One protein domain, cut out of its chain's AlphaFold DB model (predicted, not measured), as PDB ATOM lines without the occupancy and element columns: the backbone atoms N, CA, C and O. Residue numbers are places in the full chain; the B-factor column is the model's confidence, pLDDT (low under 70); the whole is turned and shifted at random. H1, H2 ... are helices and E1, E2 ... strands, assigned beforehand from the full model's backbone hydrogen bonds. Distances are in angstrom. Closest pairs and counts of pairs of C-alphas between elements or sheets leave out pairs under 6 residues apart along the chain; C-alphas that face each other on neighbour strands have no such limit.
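Overview. This is residues 6 to 106 of the 107 residues of an uncharacterized protein of Actinosynnema pretiosum (UniProt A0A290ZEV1). A twisted sheet of five strands curls round one long helix, H1, while two short helices, H2 and H3, pack on part of its opposite face, making three layers. The 101 printed residues hold three named helices and five named strands, in the order E1 E2 E3 H1 E4 H2 H3 E5, class mixed. Across the mixed sheet the order is E3 E2 E1 E4 E5, with E1 and E4 parallel and the other neighbours antiparallel. The whole is compact, with a radius of gyration of the C-alphas of 13.0 A and spans of 40 by 27 by 21 A.

Along the chain. Find C-alpha 6 at (50.055, 22.539, 123.363), where E1, residues 6 to 12, begins. Look next for E2, residues 20 to 26, E3, residues 32 to 37, and E4, residues 61 to 68, 23.0 A long. E5, residues 98 to 105, runs 22.8 A to C-alpha 105 at (52.015, 28.859, 112.189). H1, residues 39 to 55, spans 24.7 A; H2 is residues 71 to 78 and H3 residues 82 to 89.

Arrangement. E1, E2 and E3 form a meander, each strand the antiparallel neighbour of the one before; find N 7 and O 25 at 2.8 A, and N 34 and O 22 at 3.0 A. N 8 and O 65 are 2.8 A apart between E1 and E4, N 64 and O 102 2.8 A between E4 and E5. E3, H1, E4 make a split strand-helix-strand unit, E2 and E1 between its strands, with a right-handed crossover. H1 is on the sheet, the closest C-alphas to E2 being Ser 22 and Ala 42, 5.4 A. On the opposite face, H2 has a height over the sheet of 9.2 A and H3 of 9.5 A. This helical hairpin only just touches, with 3 pairs of C-alphas within 8 A, the closest Leu 77 and Met 85, 5.6 A. In H1, H2 and H3 every O i to N i+4 pair is within hydrogen-bond range.

Size, cuts and confidence. The C-alphas farthest apart, Ala 17 and Arg 59, are 40.6 A apart. The printed part has no cut and no long link. Confidence is under 70 at residues 29 to 30 and residue 95.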
ATOM      1  N   PHE A   6      49.129  23.554 122.909       94.06
ATOM      2  CA  PHE A   6      50.055  22.539 123.363       94.06
ATOM      3  C   PHE A   6      50.769  23.032 124.613       94.06
ATOM      4  O   PHE A   6      51.186  24.186 124.679       94.06
ATOM      5  N   ALA A   7      50.916  22.156 125.598       94.31
ATOM      6  CA  ALA A   7      51.763  22.372 126.757       94.31
ATOM      7  C   ALA A   7      52.920  21.377 126.702       94.31
ATOM      8  O   ALA A   7      52.692  20.172 126.606       94.31
ATOM      9  N   VAL A   8      54.143  21.890 126.774       95.38
ATOM     10  CA  VAL A   8      55.369  21.113 126.928       95.38
ATOM     11  C   VAL A   8      55.812  21.230 128.378       95.38
ATOM     12  O   VAL A   8      56.233  22.302 128.804       95.38
ATOM     13  N   LEU A   9      55.712  20.157 129.156       95.19
ATOM     14  CA  LEU A   9      56.208  20.138 130.533       95.19
ATOM     15  C   LEU A   9      57.640  19.606 130.546       95.19
ATOM     16  O   LEU A   9      57.885  18.506 130.059       95.19
ATOM     17  N   LEU A  10      58.565  20.355 131.142       96.31
ATOM     18  CA  LEU A  10      59.963  19.976 131.346       96.31
ATOM     19  C   LEU A  10      60.269  20.002 132.844       96.31
ATOM     20  O   LEU A  10      60.204  21.051 133.487       96.31
ATOM     21  N   TYR A  11      60.585  18.843 133.416       95.75
ATOM     22  CA  TYR A  11      60.812  18.705 134.859       95.75
ATOM     23  C   TYR A  11      61.817  17.588 135.171       95.75
ATOM     24  O   TYR A  11      61.977  16.648 134.386       95.75
ATOM     25  N   PRO A  12      62.531  17.666 136.307       95.81
ATOM     26  CA  PRO A  12      63.519  16.662 136.671       95.81
ATOM     27  C   PRO A  12      62.857  15.320 137.002       95.81
ATOM     28  O   PRO A  12      61.785  15.256 137.604       95.81
ATOM     29  N   HIS A  13      63.529  14.227 136.658       93.81
ATOM     30  CA  HIS A  13      63.141  12.896 137.106       93.81
ATOM     31  C   HIS A  13      63.354  12.776 138.637       93.81
ATOM     32  O   HIS A  13      64.359  13.281 139.140       93.81
ATOM     33  N   PRO A  14      62.489  12.058 139.395       89.69
ATOM     34  CA  PRO A  14      62.619  11.912 140.857       89.69
ATOM     35  C   PRO A  14      63.989  11.403 141.324       89.69
ATOM     36  O   PRO A  14      64.476  11.733 142.397       89.69
ATOM     37  N   THR A  15      64.612  10.568 140.495       91.06
ATOM     38  CA  THR A  15      66.017  10.162 140.603       91.06
ATOM     39  C   THR A  15      66.905  11.117 139.791       91.06
ATOM     40  O   THR A  15      66.884  11.002 138.561       91.06
ATOM     41  N   PRO A  16      67.736  11.976 140.420       85.62
ATOM     42  CA  PRO A  16      68.518  12.998 139.712       85.62
ATOM     43  C   PRO A  16      69.459  12.442 138.636       85.62
ATOM     44  O   PRO A  16      69.624  13.042 137.579       85.62
ATOM     45  N   ALA A  17      70.023  11.250 138.861       89.44
ATOM     46  CA  ALA A  17      70.927  10.589 137.916       89.44
ATOM     47  C   ALA A  17      70.277  10.240 136.561       89.44
ATOM     48  O   ALA A  17      70.988   9.963 135.601       89.44
ATOM     49  N   LYS A  18      68.939  10.237 136.472       89.31
ATOM     50  CA  LYS A  18      68.205   9.961 135.228       89.31
ATOM     51  C   LYS A  18      67.922  11.220 134.395       89.31
ATOM     52  O   LYS A  18      67.461  11.091 133.266       89.31
ATOM     53  N   GLY A  19      68.208  12.413 134.921       94.44
ATOM     54  CA  GLY A  19      68.039  13.679 134.207       94.44
ATOM     55  C   GLY A  19      66.608  14.217 134.253       94.44
ATOM     56  O   GLY A  19      66.030  14.373 135.326       94.44
ATOM     57  N   TRP A  20      66.063  14.537 133.086       96.75
ATOM     58  CA  TRP A  20      64.820  15.272 132.868       96.75
ATOM     59  C   TRP A  20      63.792  14.436 132.113       96.75
ATOM     60  O   TRP A  20      64.135  13.592 131.286       96.75
ATOM     61  N   LEU A  21      62.527  14.697 132.411       95.31
ATOM     62  CA  LEU A  21      61.361  14.187 131.707       95.31
ATOM     63  C   LEU A  21      60.764  15.306 130.856       95.31
ATOM     64  O   LEU A  21      60.870  16.487 131.206       95.31
ATOM     65  N   SER A  22      60.135  14.915 129.754       95.19
ATOM     66  CA  SER A  22      59.370  15.822 128.915       95.19
ATOM     67  C   SER A  22      58.025  15.230 128.536       95.19
ATOM     68  O   SER A  22      57.867  14.017 128.391       95.19
ATOM     69  N   ASP A  23      57.034  16.097 128.411       94.06
ATOM     70  CA  ASP A  23      55.664  15.707 128.137       94.06
ATOM     71  C   ASP A  23      54.984  16.730 127.257       94.06
ATOM     72  O   ASP A  23      55.090  17.924 127.524       94.06
ATOM     73  N   VAL A  24      54.242  16.260 126.261       93.69
ATOM     74  CA  VAL A  24      53.487  17.113 125.344       93.69
ATOM     75  C   VAL A  24      52.003  16.814 125.495       93.69
ATOM     76  O   VAL A  24      51.567  15.674 125.335       93.69
ATOM     77  N   ILE A  25      51.222  17.835 125.840       92.19
ATOM     78  CA  ILE A  25      49.782  17.736 126.094       92.19
ATOM     79  C   ILE A  25      49.050  18.672 125.138       92.19
ATOM     80  O   ILE A  25      49.281  19.880 125.166       92.19
ATOM     81  N   CYS A  26      48.137  18.134 124.331       91.00
ATOM     82  CA  CYS A  26      47.235  18.924 123.495       91.00
ATOM     83  C   CYS A  26      45.889  19.131 124.209       91.00
ATOM     84  O   CYS A  26      45.387  18.240 124.894       91.00
ATOM     85  N   ASN A  27      45.278  20.308 124.052       88.81
ATOM     86  CA  ASN A  27      43.950  20.581 124.612       88.81
ATOM     87  C   ASN A  27      42.818  19.773 123.949       88.81
ATOM     88  O   ASN A  27      41.754  19.653 124.556       88.81
ATOM     89  N   GLU A  28      43.038  19.231 122.749       82.69
ATOM     90  CA  GLU A  28      42.033  18.489 121.970       82.69
ATOM     91  C   GLU A  28      42.303  16.979 121.844       82.69
ATOM     92  O   GLU A  28      41.439  16.245 121.367       82.69
ATOM     93  N   GLY A  29      43.477  16.475 122.235       67.50
ATOM     94  CA  GLY A  29      43.899  15.130 121.829       67.50
ATOM     95  C   GLY A  29      45.200  14.653 122.471       67.50
ATOM     96  O   GLY A  29      45.702  15.322 123.369       67.50
ATOM     97  N   PRO A  30      45.710  13.472 122.072       64.38
ATOM     98  CA  PRO A  30      46.497  12.589 122.932       64.38
ATOM     99  C   PRO A  30      47.719  13.264 123.549       64.38
ATOM    100  O   PRO A  30      48.364  14.112 122.948       64.38
ATOM    101  N   TYR A  31      48.050  12.847 124.763       77.06
ATOM    102  CA  TYR A  31      49.275  13.239 125.443       77.06
ATOM    103  C   TYR A  31      50.410  12.281 125.069       77.06
ATOM    104  O   TYR A  31      50.204  11.067 124.997       77.06
ATOM    105  N   SER A  32      51.606  12.827 124.869       80.19
ATOM    106  CA  SER A  32      52.839  12.071 124.661       80.19
ATOM    107  C   SER A  32      53.743  12.234 125.876       80.19
ATOM    108  O   SER A  32      54.147  13.351 126.202       80.19
ATOM    109  N   GLY A  33      54.049  11.119 126.544       77.31
ATOM    110  CA  GLY A  33      54.991  11.084 127.658       77.31
ATOM    111  C   GLY A  33      56.333  10.508 127.234       77.31
ATOM    112  O   GLY A  33      56.392   9.411 126.674       77.31
ATOM    113  N   GLN A  34      57.416  11.230 127.514       84.00
ATOM    114  CA  GLN A  34      58.762  10.862 127.087       84.00
ATOM    115  C   GLN A  34      59.608  10.407 128.286       84.00
ATOM    116  O   GLN A  34      59.631  11.028 129.345       84.00
ATOM    117  N   GLY A  35      60.332   9.293 128.118       79.56
ATOM    118  CA  GLY A  35      61.225   8.743 129.147       79.56
ATOM    119  C   GLY A  35      62.356   9.694 129.563       79.56
ATOM    120  O   GLY A  35      62.690  10.622 128.830       79.56
ATOM    121  N   ALA A  36      62.964   9.440 130.724       86.25
ATOM    122  CA  ALA A  36      63.981  10.321 131.299       86.25
ATOM    123  C   ALA A  36      65.296  10.322 130.505       86.25
ATOM    124  O   ALA A  36      65.742   9.269 130.045       86.25
ATOM    125  N   ARG A  37      65.910  11.499 130.352       93.56
ATOM    126  CA  ARG A  37      67.130  11.727 129.557       93.56
ATOM    127  C   ARG A  37      67.822  13.044 129.952       93.56
ATOM    128  O   ARG A  37      67.242  13.822 130.707       93.56
ATOM    129  N   PRO A  38      69.049  13.342 129.487       95.75
ATOM    130  CA  PRO A  38      69.656  14.661 129.677       95.75
ATOM    131  C   PRO A  38      68.749  15.792 129.175       95.75
ATOM    132  O   PRO A  38      67.978  15.591 128.241       95.75
ATOM    133  N   TYR A  39      68.864  16.978 129.777       92.75
ATOM    134  CA  TYR A  39      67.960  18.106 129.526       92.75
ATOM    135  C   TYR A  39      67.774  18.425 128.034       92.75
ATOM    136  O   TYR A  39      66.648  18.403 127.546       92.75
ATOM    137  N   ASP A  40      68.866  18.608 127.287       94.38
ATOM    138  CA  ASP A  40      68.798  18.950 125.857       94.38
ATOM    139  C   ASP A  40      68.098  17.863 125.027       94.38
ATOM    140  O   ASP A  40      67.375  18.149 124.075       94.38
ATOM    141  N   GLN A  41      68.258  16.594 125.419       94.38
ATOM    142  CA  GLN A  41      67.560  15.486 124.768       94.38
ATOM    143  C   GLN A  41      66.072  15.458 125.130       94.38
ATOM    144  O   GLN A  41      65.265  15.008 124.321       94.38
ATOM    145  N   ALA A  42      65.691  15.902 126.333       93.56
ATOM    146  CA  ALA A  42      64.295  15.996 126.761       93.56
ATOM    147  C   ALA A  42      63.561  17.085 125.973       93.56
ATOM    148  O   ALA A  42      62.444  16.843 125.517       93.56
ATOM    149  N   VAL A  43      64.228  18.223 125.744       94.75
ATOM    150  CA  VAL A  43      63.755  19.292 124.853       94.75
ATOM    151  C   VAL A  43      63.591  18.759 123.430       94.75
ATOM    152  O   VAL A  43      62.480  18.748 122.917       94.75
ATOM    153  N   SER A  44      64.649  18.184 122.844       94.38
ATOM    154  CA  SER A  44      64.596  17.652 121.473       94.38
ATOM    155  C   SER A  44      63.522  16.573 121.281       94.38
ATOM    156  O   SER A  44      62.927  16.468 120.211       94.38
ATOM    157  N   ALA A  45      63.244  15.773 122.310       93.50
ATOM    158  CA  ALA A  45      62.181  14.779 122.264       93.50
ATOM    159  C   ALA A  45      60.775  15.379 122.334       93.50
ATOM    160  O   ALA A  45      59.861  14.850 121.704       93.50
ATOM    161  N   ALA A  46      60.597  16.455 123.104       94.19
ATOM    162  CA  ALA A  46      59.345  17.197 123.116       94.19
ATOM    163  C   ALA A  46      59.096  17.871 121.765       94.19
ATOM    164  O   ALA A  46      57.978  17.804 121.264       94.19
ATOM    165  N   ASP A  47      60.139  18.437 121.154       94.19
ATOM    166  CA  ASP A  47      60.063  19.032 119.816       94.19
ATOM    167  C   ASP A  47      59.658  17.984 118.769       94.19
ATOM    168  O   ASP A  47      58.718  18.204 118.011       94.19
ATOM    169  N   GLY A  48      60.277  16.797 118.790       93.44
ATOM    170  CA  GLY A  48      59.889  15.698 117.899       93.44
ATOM    171  C   GLY A  48      58.436  15.246 118.097       93.44
ATOM    172  O   GLY A  48      57.718  15.025 117.125       93.44
ATOM    173  N   ALA A  49      57.967  15.167 119.348       92.50
ATOM    174  CA  ALA A  49      56.570  14.849 119.638       92.50
ATOM    175  C   ALA A  49      55.608  15.960 119.174       92.50
ATOM    176  O   ALA A  49      54.525  15.656 118.675       92.50
ATOM    177  N   LEU A  50      55.986  17.237 119.302       92.88
ATOM    178  CA  LEU A  50      55.215  18.354 118.753       92.88
ATOM    179  C   LEU A  50      55.119  18.269 117.229       92.88
ATOM    180  O   LEU A  50      54.018  18.402 116.701       92.88
ATOM    181  N   ASP A  51      56.224  17.997 116.537       91.94
ATOM    182  CA  ASP A  51      56.253  17.855 115.078       91.94
ATOM    183  C   ASP A  51      55.330  16.720 114.599       91.94
ATOM    184  O   ASP A  51      54.550  16.906 113.659       91.94
ATOM    185  N   GLU A  52      55.353  15.568 115.278       90.25
ATOM    186  CA  GLU A  52      54.438  14.451 115.004       90.25
ATOM    187  C   GLU A  52      52.967  14.849 115.199       90.25
ATOM    188  O   GLU A  52      52.115  14.523 114.369       90.25
ATOM    189  N   MET A  53      52.652  15.590 116.266       89.88
ATOM    190  CA  MET A  53      51.288  16.061 116.523       89.88
ATOM    191  C   MET A  53      50.846  17.133 115.519       89.88
ATOM    192  O   MET A  53      49.693  17.126 115.086       89.88
ATOM    193  N   PHE A  54      51.744  18.034 115.117       91.06
ATOM    194  CA  PHE A  54      51.477  19.061 114.109       91.06
ATOM    195  C   PHE A  54      51.193  18.461 112.736       91.06
ATOM    196  O   PHE A  54      50.331  18.979 112.028       91.06
ATOM    197  N   ALA A  55      51.857  17.360 112.373       88.62
ATOM    198  CA  ALA A  55      51.630  16.674 111.101       88.62
ATOM    199  C   ALA A  55      50.183  16.169 110.933       88.62
ATOM    200  O   ALA A  55      49.716  16.002 109.806       88.62
ATOM    201  N   GLY A  56      49.465  15.943 112.038       84.31
ATOM    202  CA  GLY A  56      48.058  15.540 112.037       84.31
ATOM    203  C   GLY A  56      47.052  16.692 111.938       84.31
ATOM    204  O   GLY A  56      45.850  16.430 111.894       84.31
ATOM    205  N   LEU A  57      47.501  17.950 111.932       87.88
ATOM    206  CA  LEU A  57      46.632  19.126 111.966       87.88
ATOM    207  C   LEU A  57      46.535  19.828 110.611       87.88
ATOM    208  O   LEU A  57      47.495  19.923 109.850       87.88
ATOM    209  N   GLU A  58      45.366  20.412 110.338       88.31
ATOM    210  CA  GLU A  58      45.201  21.331 109.213       88.31
ATOM    211  C   GLU A  58      45.994  22.631 109.420       88.31
ATOM    212  O   GLU A  58      46.328  23.021 110.544       88.31
ATOM    213  N   ARG A  59      46.248  23.347 108.318       88.75
ATOM    214  CA  ARG A  59      46.937  24.645 108.305       88.75
ATOM    215  C   ARG A  59      46.246  25.660 109.206       88.75
ATOM    216  O   ARG A  59      45.211  26.224 108.854       88.75
ATOM    217  N   GLN A  60      46.879  25.967 110.329       89.44
ATOM    218  CA  GLN A  60      46.373  26.926 111.302       89.44
ATOM    219  C   GLN A  60      47.502  27.518 112.151       89.44
ATOM    220  O   GLN A  60      48.677  27.191 111.985       89.44
ATOM    221  N   THR A  61      47.151  28.436 113.049       92.38
ATOM    222  CA  THR A  61      48.071  28.926 114.085       92.38
ATOM    223  C   THR A  61      47.714  28.270 115.408       92.38
ATOM    224  O   THR A  61      46.562  28.356 115.829       92.38
ATOM    225  N   VAL A  62      48.702  27.663 116.056       92.69
ATOM    226  CA  VAL A  62      48.574  27.015 117.367       92.69
ATOM    227  C   VAL A  62      49.391  27.774 118.408       92.69
ATOM    228  O   VAL A  62      50.307  28.528 118.065       92.69
ATOM    229  N   GLU A  63      49.058  27.598 119.683       94.31
ATOM    230  CA  GLU A  63      49.872  28.111 120.791       94.31
ATOM    231  C   GLU A  63      50.642  26.963 121.443       94.31
ATOM    232  O   GLU A  63      50.066  25.917 121.732       94.31
ATOM    233  N   VAL A  64      51.935  27.164 121.677       94.81
ATOM    234  CA  VAL A  64      52.817  26.210 122.357       94.81
ATOM    235  C   VAL A  64      53.335  26.872 123.618       94.81
ATOM    236  O   VAL A  64      53.862  27.985 123.566       94.81
ATOM    237  N   TRP A  65      53.102  26.236 124.758       94.31
ATOM    238  CA  TRP A  65      53.499  26.736 126.065       94.31
ATOM    239  C   TRP A  65      54.560  25.800 126.628       94.31
ATOM    240  O   TRP A  65      54.251  24.659 126.958       94.31
ATOM    241  N   THR A  66      55.796  26.267 126.741       94.88
ATOM    242  CA  THR A  66      56.908  25.499 127.307       94.88
ATOM    243  C   THR A  66      57.064  25.847 128.775       94.88
ATOM    244  O   THR A  66      57.271  27.003 129.137       94.88
ATOM    245  N   ILE A  67      56.929  24.842 129.634       94.44
ATOM    246  CA  ILE A  67      56.824  25.007 131.078       94.44
ATOM    247  C   ILE A  67      57.967  24.267 131.758       94.44
ATOM    248  O   ILE A  67      57.981  23.037 131.791       94.44
ATOM    249  N   HIS A  68      58.895  25.017 132.356       95.00
ATOM    250  CA  HIS A  68      59.884  24.444 133.269       95.00
ATOM    251  C   HIS A  68      59.327  24.444 134.674       95.00
ATOM    252  O   HIS A  68      58.897  25.481 135.178       95.00
ATOM    253  N   THR A  69      59.313  23.276 135.303       94.31
ATOM    254  CA  THR A  69      58.686  23.124 136.610       94.31
ATOM    255  C   THR A  69      59.280  21.963 137.406       94.31
ATOM    256  O   THR A  69      60.197  21.269 136.964       94.31
ATOM    257  N   SER A  70      58.768  21.754 138.617       93.62
ATOM    258  CA  SER A  70      59.127  20.614 139.459       93.62
ATOM    259  C   SER A  70      58.328  19.364 139.085       93.62
ATOM    260  O   SER A  70      57.239  19.438 138.516       93.62
ATOM    261  N   GLN A  71      58.833  18.192 139.472       92.38
ATOM    262  CA  GLN A  71      58.127  16.929 139.251       92.38
ATOM    263  C   GLN A  71      56.760  16.873 139.945       92.38
ATOM    264  O   GLN A  71      55.822  16.293 139.398       92.38
ATOM    265  N   GLN A  72      56.633  17.496 141.119       92.19
ATOM    266  CA  GLN A  72      55.365  17.575 141.839       92.19
ATOM    267  C   GLN A  72      54.326  18.357 141.029       92.19
ATOM    268  O   GLN A  72      53.256  17.837 140.735       92.19
ATOM    269  N   VAL A  73      54.679  19.564 140.581       92.38
ATOM    270  CA  VAL A  73      53.769  20.420 139.804       92.38
ATOM    271  C   VAL A  73      53.399  19.776 138.468       92.38
ATOM    272  O   VAL A  73      52.231  19.801 138.084       92.38
ATOM    273  N   ALA A  74      54.360  19.160 137.773       92.06
ATOM    274  CA  ALA A  74      54.077  18.436 136.537       92.06
ATOM    275  C   ALA A  74      53.100  17.273 136.768       92.06
ATOM    276  O   ALA A  74      52.184  17.074 135.973       92.06
ATOM    277  N   SER A  75      53.266  16.528 137.863       91.44
ATOM    278  CA  SER A  75      52.362  15.431 138.224       91.44
ATOM    279  C   SER A  75      50.954  15.950 138.521       91.44
ATOM    280  O   SER A  75      49.989  15.406 137.991       91.44
ATOM    281  N   ASP A  76      50.833  17.039 139.283       91.81
ATOM    282  CA  ASP A  76      49.545  17.653 139.625       91.81
ATOM    283  C   ASP A  76      48.809  18.181 138.385       91.81
ATOM    284  O   ASP A  76      47.604  17.978 138.241       91.81
ATOM    285  N   LEU A  77      49.530  18.808 137.449       91.06
ATOM    286  CA  LEU A  77      48.964  19.299 136.189       91.06
ATOM    287  C   LEU A  77      48.387  18.175 135.325       91.06
ATOM    288  O   LEU A  77      47.322  18.347 134.736       91.06
ATOM    289  N   LYS A  78      49.056  17.020 135.282       89.38
ATOM    290  CA  LYS A  78      48.623  15.855 134.495       89.38
ATOM    291  C   LYS A  78      47.378  15.160 135.047       89.38
ATOM    292  O   LYS A  78      46.743  14.405 134.319       89.38
ATOM    293  N   LEU A  79      47.034  15.386 136.316       90.56
ATOM    294  CA  LEU A  79      45.804  14.859 136.919       90.56
ATOM    295  C   LEU A  79      44.562  15.672 136.526       90.56
ATOM    296  O   LEU A  79      43.434  15.226 136.740       90.56
ATOM    297  N   LEU A  80      44.751  16.871 135.972       89.56
ATOM    298  CA  LEU A  80      43.666  17.742 135.543       89.56
ATOM    299  C   LEU A  80      43.170  17.352 134.146       89.56
ATOM    300  O   LEU A  80      43.922  16.862 133.308       89.56
ATOM    301  N   SER A  81      41.900  17.651 133.852       87.62
ATOM    302  CA  SER A  81      41.446  17.648 132.459       87.62
ATOM    303  C   SER A  81      42.232  18.696 131.657       87.62
ATOM    304  O   SER A  81      42.607  19.724 132.232       87.62
ATOM    305  N   PRO A  82      42.439  18.522 130.337       86.06
ATOM    306  CA  PRO A  82      43.206  19.483 129.542       86.06
ATOM    307  C   PRO A  82      42.706  20.927 129.703       86.06
ATOM    308  O   PRO A  82      43.495  21.844 129.922       86.06
ATOM    309  N   THR A  83      41.386  21.146 129.723       85.81
ATOM    310  CA  THR A  83      40.796  22.472 129.973       85.81
ATOM    311  C   THR A  83      41.193  23.055 131.333       85.81
ATOM    312  O   THR A  83      41.534  24.235 131.419       85.81
ATOM    313  N   ALA A  84      41.133  22.258 132.404       88.50
ATOM    314  CA  ALA A  84      41.505  22.702 133.745       88.50
ATOM    315  C   ALA A  84      43.019  22.934 133.863       88.50
ATOM    316  O   ALA A  84      43.438  23.912 134.481       88.50
ATOM    317  N   MET A  85      43.825  22.095 133.210       90.44
ATOM    318  CA  MET A  85      45.275  22.242 133.132       90.44
ATOM    319  C   MET A  85      45.671  23.568 132.477       90.44
ATOM    320  O   MET A  85      46.406  24.338 133.084       90.44
ATOM    321  N   PHE A  86      45.154  23.889 131.285       88.50
ATOM    322  CA  PHE A  86      45.500  25.144 130.603       88.50
ATOM    323  C   PHE A  86      45.052  26.384 131.387       88.50
ATOM    324  O   PHE A  86      45.811  27.343 131.487       88.50
ATOM    325  N   ARG A  87      43.879  26.342 132.038       87.62
ATOM    326  CA  ARG A  87      43.459  27.412 132.964       87.62
ATOM    327  C   ARG A  87      44.420  27.575 134.139       87.62
ATOM    328  O   ARG A  87      44.620  28.689 134.610       87.62
ATOM    329  N   ARG A  88      44.984  26.474 134.644       88.12
ATOM    330  CA  ARG A  88      45.962  26.515 135.733       88.12
ATOM    331  C   ARG A  88      47.305  27.059 135.248       88.12
ATOM    332  O   ARG A  88      47.880  27.888 135.942       88.12
ATOM    333  N   LEU A  89      47.761  26.643 134.067       86.44
ATOM    334  CA  LEU A  89      48.991  27.123 133.426       86.44
ATOM    335  C   LEU A  89      48.979  28.635 133.176       86.44
ATOM    336  O   LEU A  89      50.007  29.283 133.357       86.44
ATOM    337  N   ASP A  90      47.823  29.217 132.848       81.69
ATOM    338  CA  ASP A  90      47.671  30.675 132.727       81.69
ATOM    339  C   ASP A  90      48.059  31.431 134.010       81.69
ATOM    340  O   ASP A  90      48.495  32.578 133.936       81.69
ATOM    341  N   ALA A  91      47.950  30.784 135.174       82.31
ATOM    342  CA  ALA A  91      48.189  31.374 136.489       82.31
ATOM    343  C   ALA A  91      49.486  30.896 137.174       82.31
ATOM    344  O   ALA A  91      49.666  31.172 138.359       82.31
ATOM    345  N   LEU A  92      50.354  30.139 136.487       80.88
ATOM    346  CA  LEU A  92      51.478  29.413 137.109       80.88
ATOM    347  C   LEU A  92      52.845  30.109 137.039       80.88
ATOM    348  O   LEU A  92      53.821  29.548 137.523       80.88
ATOM    349  N   GLU A  93      52.949  31.299 136.454       78.69
ATOM    350  CA  GLU A  93      54.229  32.005 136.338       78.69
ATOM    351  C   GLU A  93      54.676  32.577 137.702       78.69
ATOM    352  O   GLU A  93      53.982  33.413 138.281       78.69
ATOM    353  N   GLY A  94      55.816  32.106 138.227       73.25
ATOM    354  CA  GLY A  94      56.328  32.452 139.565       73.25
ATOM    355  C   GLY A  94      56.967  31.260 140.296       73.25
ATOM    356  O   GLY A  94      56.922  30.137 139.805       73.25
ATOM    357  N   ASP A  95      57.601  31.494 141.452       65.31
ATOM    358  CA  ASP A  95      58.120  30.465 142.384       65.31
ATOM    359  C   ASP A  95      58.818  29.246 141.739       65.31
ATOM    360  O   ASP A  95      58.527  28.087 142.039       65.31
ATOM    361  N   GLY A  96      59.775  29.500 140.842       77.06
ATOM    362  CA  GLY A  96      60.566  28.441 140.201       77.06
ATOM    363  C   GLY A  96      59.870  27.743 139.029       77.06
ATOM    364  O   GLY A  96      60.360  26.716 138.557       77.06
ATOM    365  N   ILE A  97      58.757  28.300 138.550       89.25
ATOM    366  CA  ILE A  97      58.060  27.882 137.336       89.25
ATOM    367  C   ILE A  97      58.216  28.971 136.279       89.25
ATOM    368  O   ILE A  97      57.897  30.137 136.519       89.25
ATOM    369  N   THR A  98      58.669  28.585 135.089       91.62
ATOM    370  CA  THR A  98      58.719  29.482 133.926       91.62
ATOM    371  C   THR A  98      57.771  28.981 132.855       91.62
ATOM    372  O   THR A  98      57.767  27.784 132.566       91.62
ATOM    373  N   VAL A  99      57.011  29.886 132.240       91.44
ATOM    374  CA  VAL A  99      56.082  29.572 131.148       91.44
ATOM    375  C   VAL A  99      56.450  30.426 129.937       91.44
ATOM    376  O   VAL A  99      56.146  31.616 129.908       91.44
ATOM    377  N   ASP A 100      57.091  29.827 128.937       92.19
ATOM    378  CA  ASP A 100      57.338  30.475 127.646       92.19
ATOM    379  C   ASP A 100      56.177  30.188 126.691       92.19
ATOM    380  O   ASP A 100      55.784  29.037 126.511       92.19
ATOM    381  N   ARG A 101      55.595  31.230 126.094       92.56
ATOM    382  CA  ARG A 101      54.395  31.122 125.253       92.56
ATOM    383  C   ARG A 101      54.715  31.569 123.838       92.56
ATOM    384  O   ARG A 101      55.033  32.732 123.599       92.56
ATOM    385  N   GLN A 102      54.527  30.668 122.882       93.81
ATOM    386  CA  GLN A 102      54.836  30.906 121.478       93.81
ATOM    387  C   GLN A 102      53.621  30.637 120.590       93.81
ATOM    388  O   GLN A 102      52.814  29.745 120.851       93.81
ATOM    389  N   LYS A 103      53.484  31.418 119.515       93.62
ATOM    390  CA  LYS A 103      52.493  31.179 118.457       93.62
ATOM    391  C   LYS A 103      53.198  30.588 117.251       93.62
ATOM    392  O   LYS A 103      54.060  31.241 116.666       93.62
ATOM    393  N   VAL A 104      52.793  29.387 116.857       92.50
ATOM    394  CA  VAL A 104      53.398  28.646 115.750       92.50
ATOM    395  C   VAL A 104      52.397  28.567 114.606       92.50
ATOM    396  O   VAL A 104      51.248  28.168 114.792       92.50
ATOM    397  N   ARG A 105      52.822  28.974 113.408       91.69
ATOM    398  CA  ARG A 105      52.015  28.859 112.189       91.69
ATOM    399  C   ARG A 105      52.384  27.574 111.455       91.69
ATOM    400  O   ARG A 105      53.484  27.486 110.911       91.69
ATOM    401  N   LEU A 106      51.447  26.633 111.399       88.56
ATOM    402  CA  LEU A 106      51.587  25.387 110.647       88.56
ATOM    403  C   LEU A 106      51.459  25.679 109.139       88.56
ATOM    404  O   LEU A 106      50.658  26.531 108.730       88.56
TER     405      LEU A 106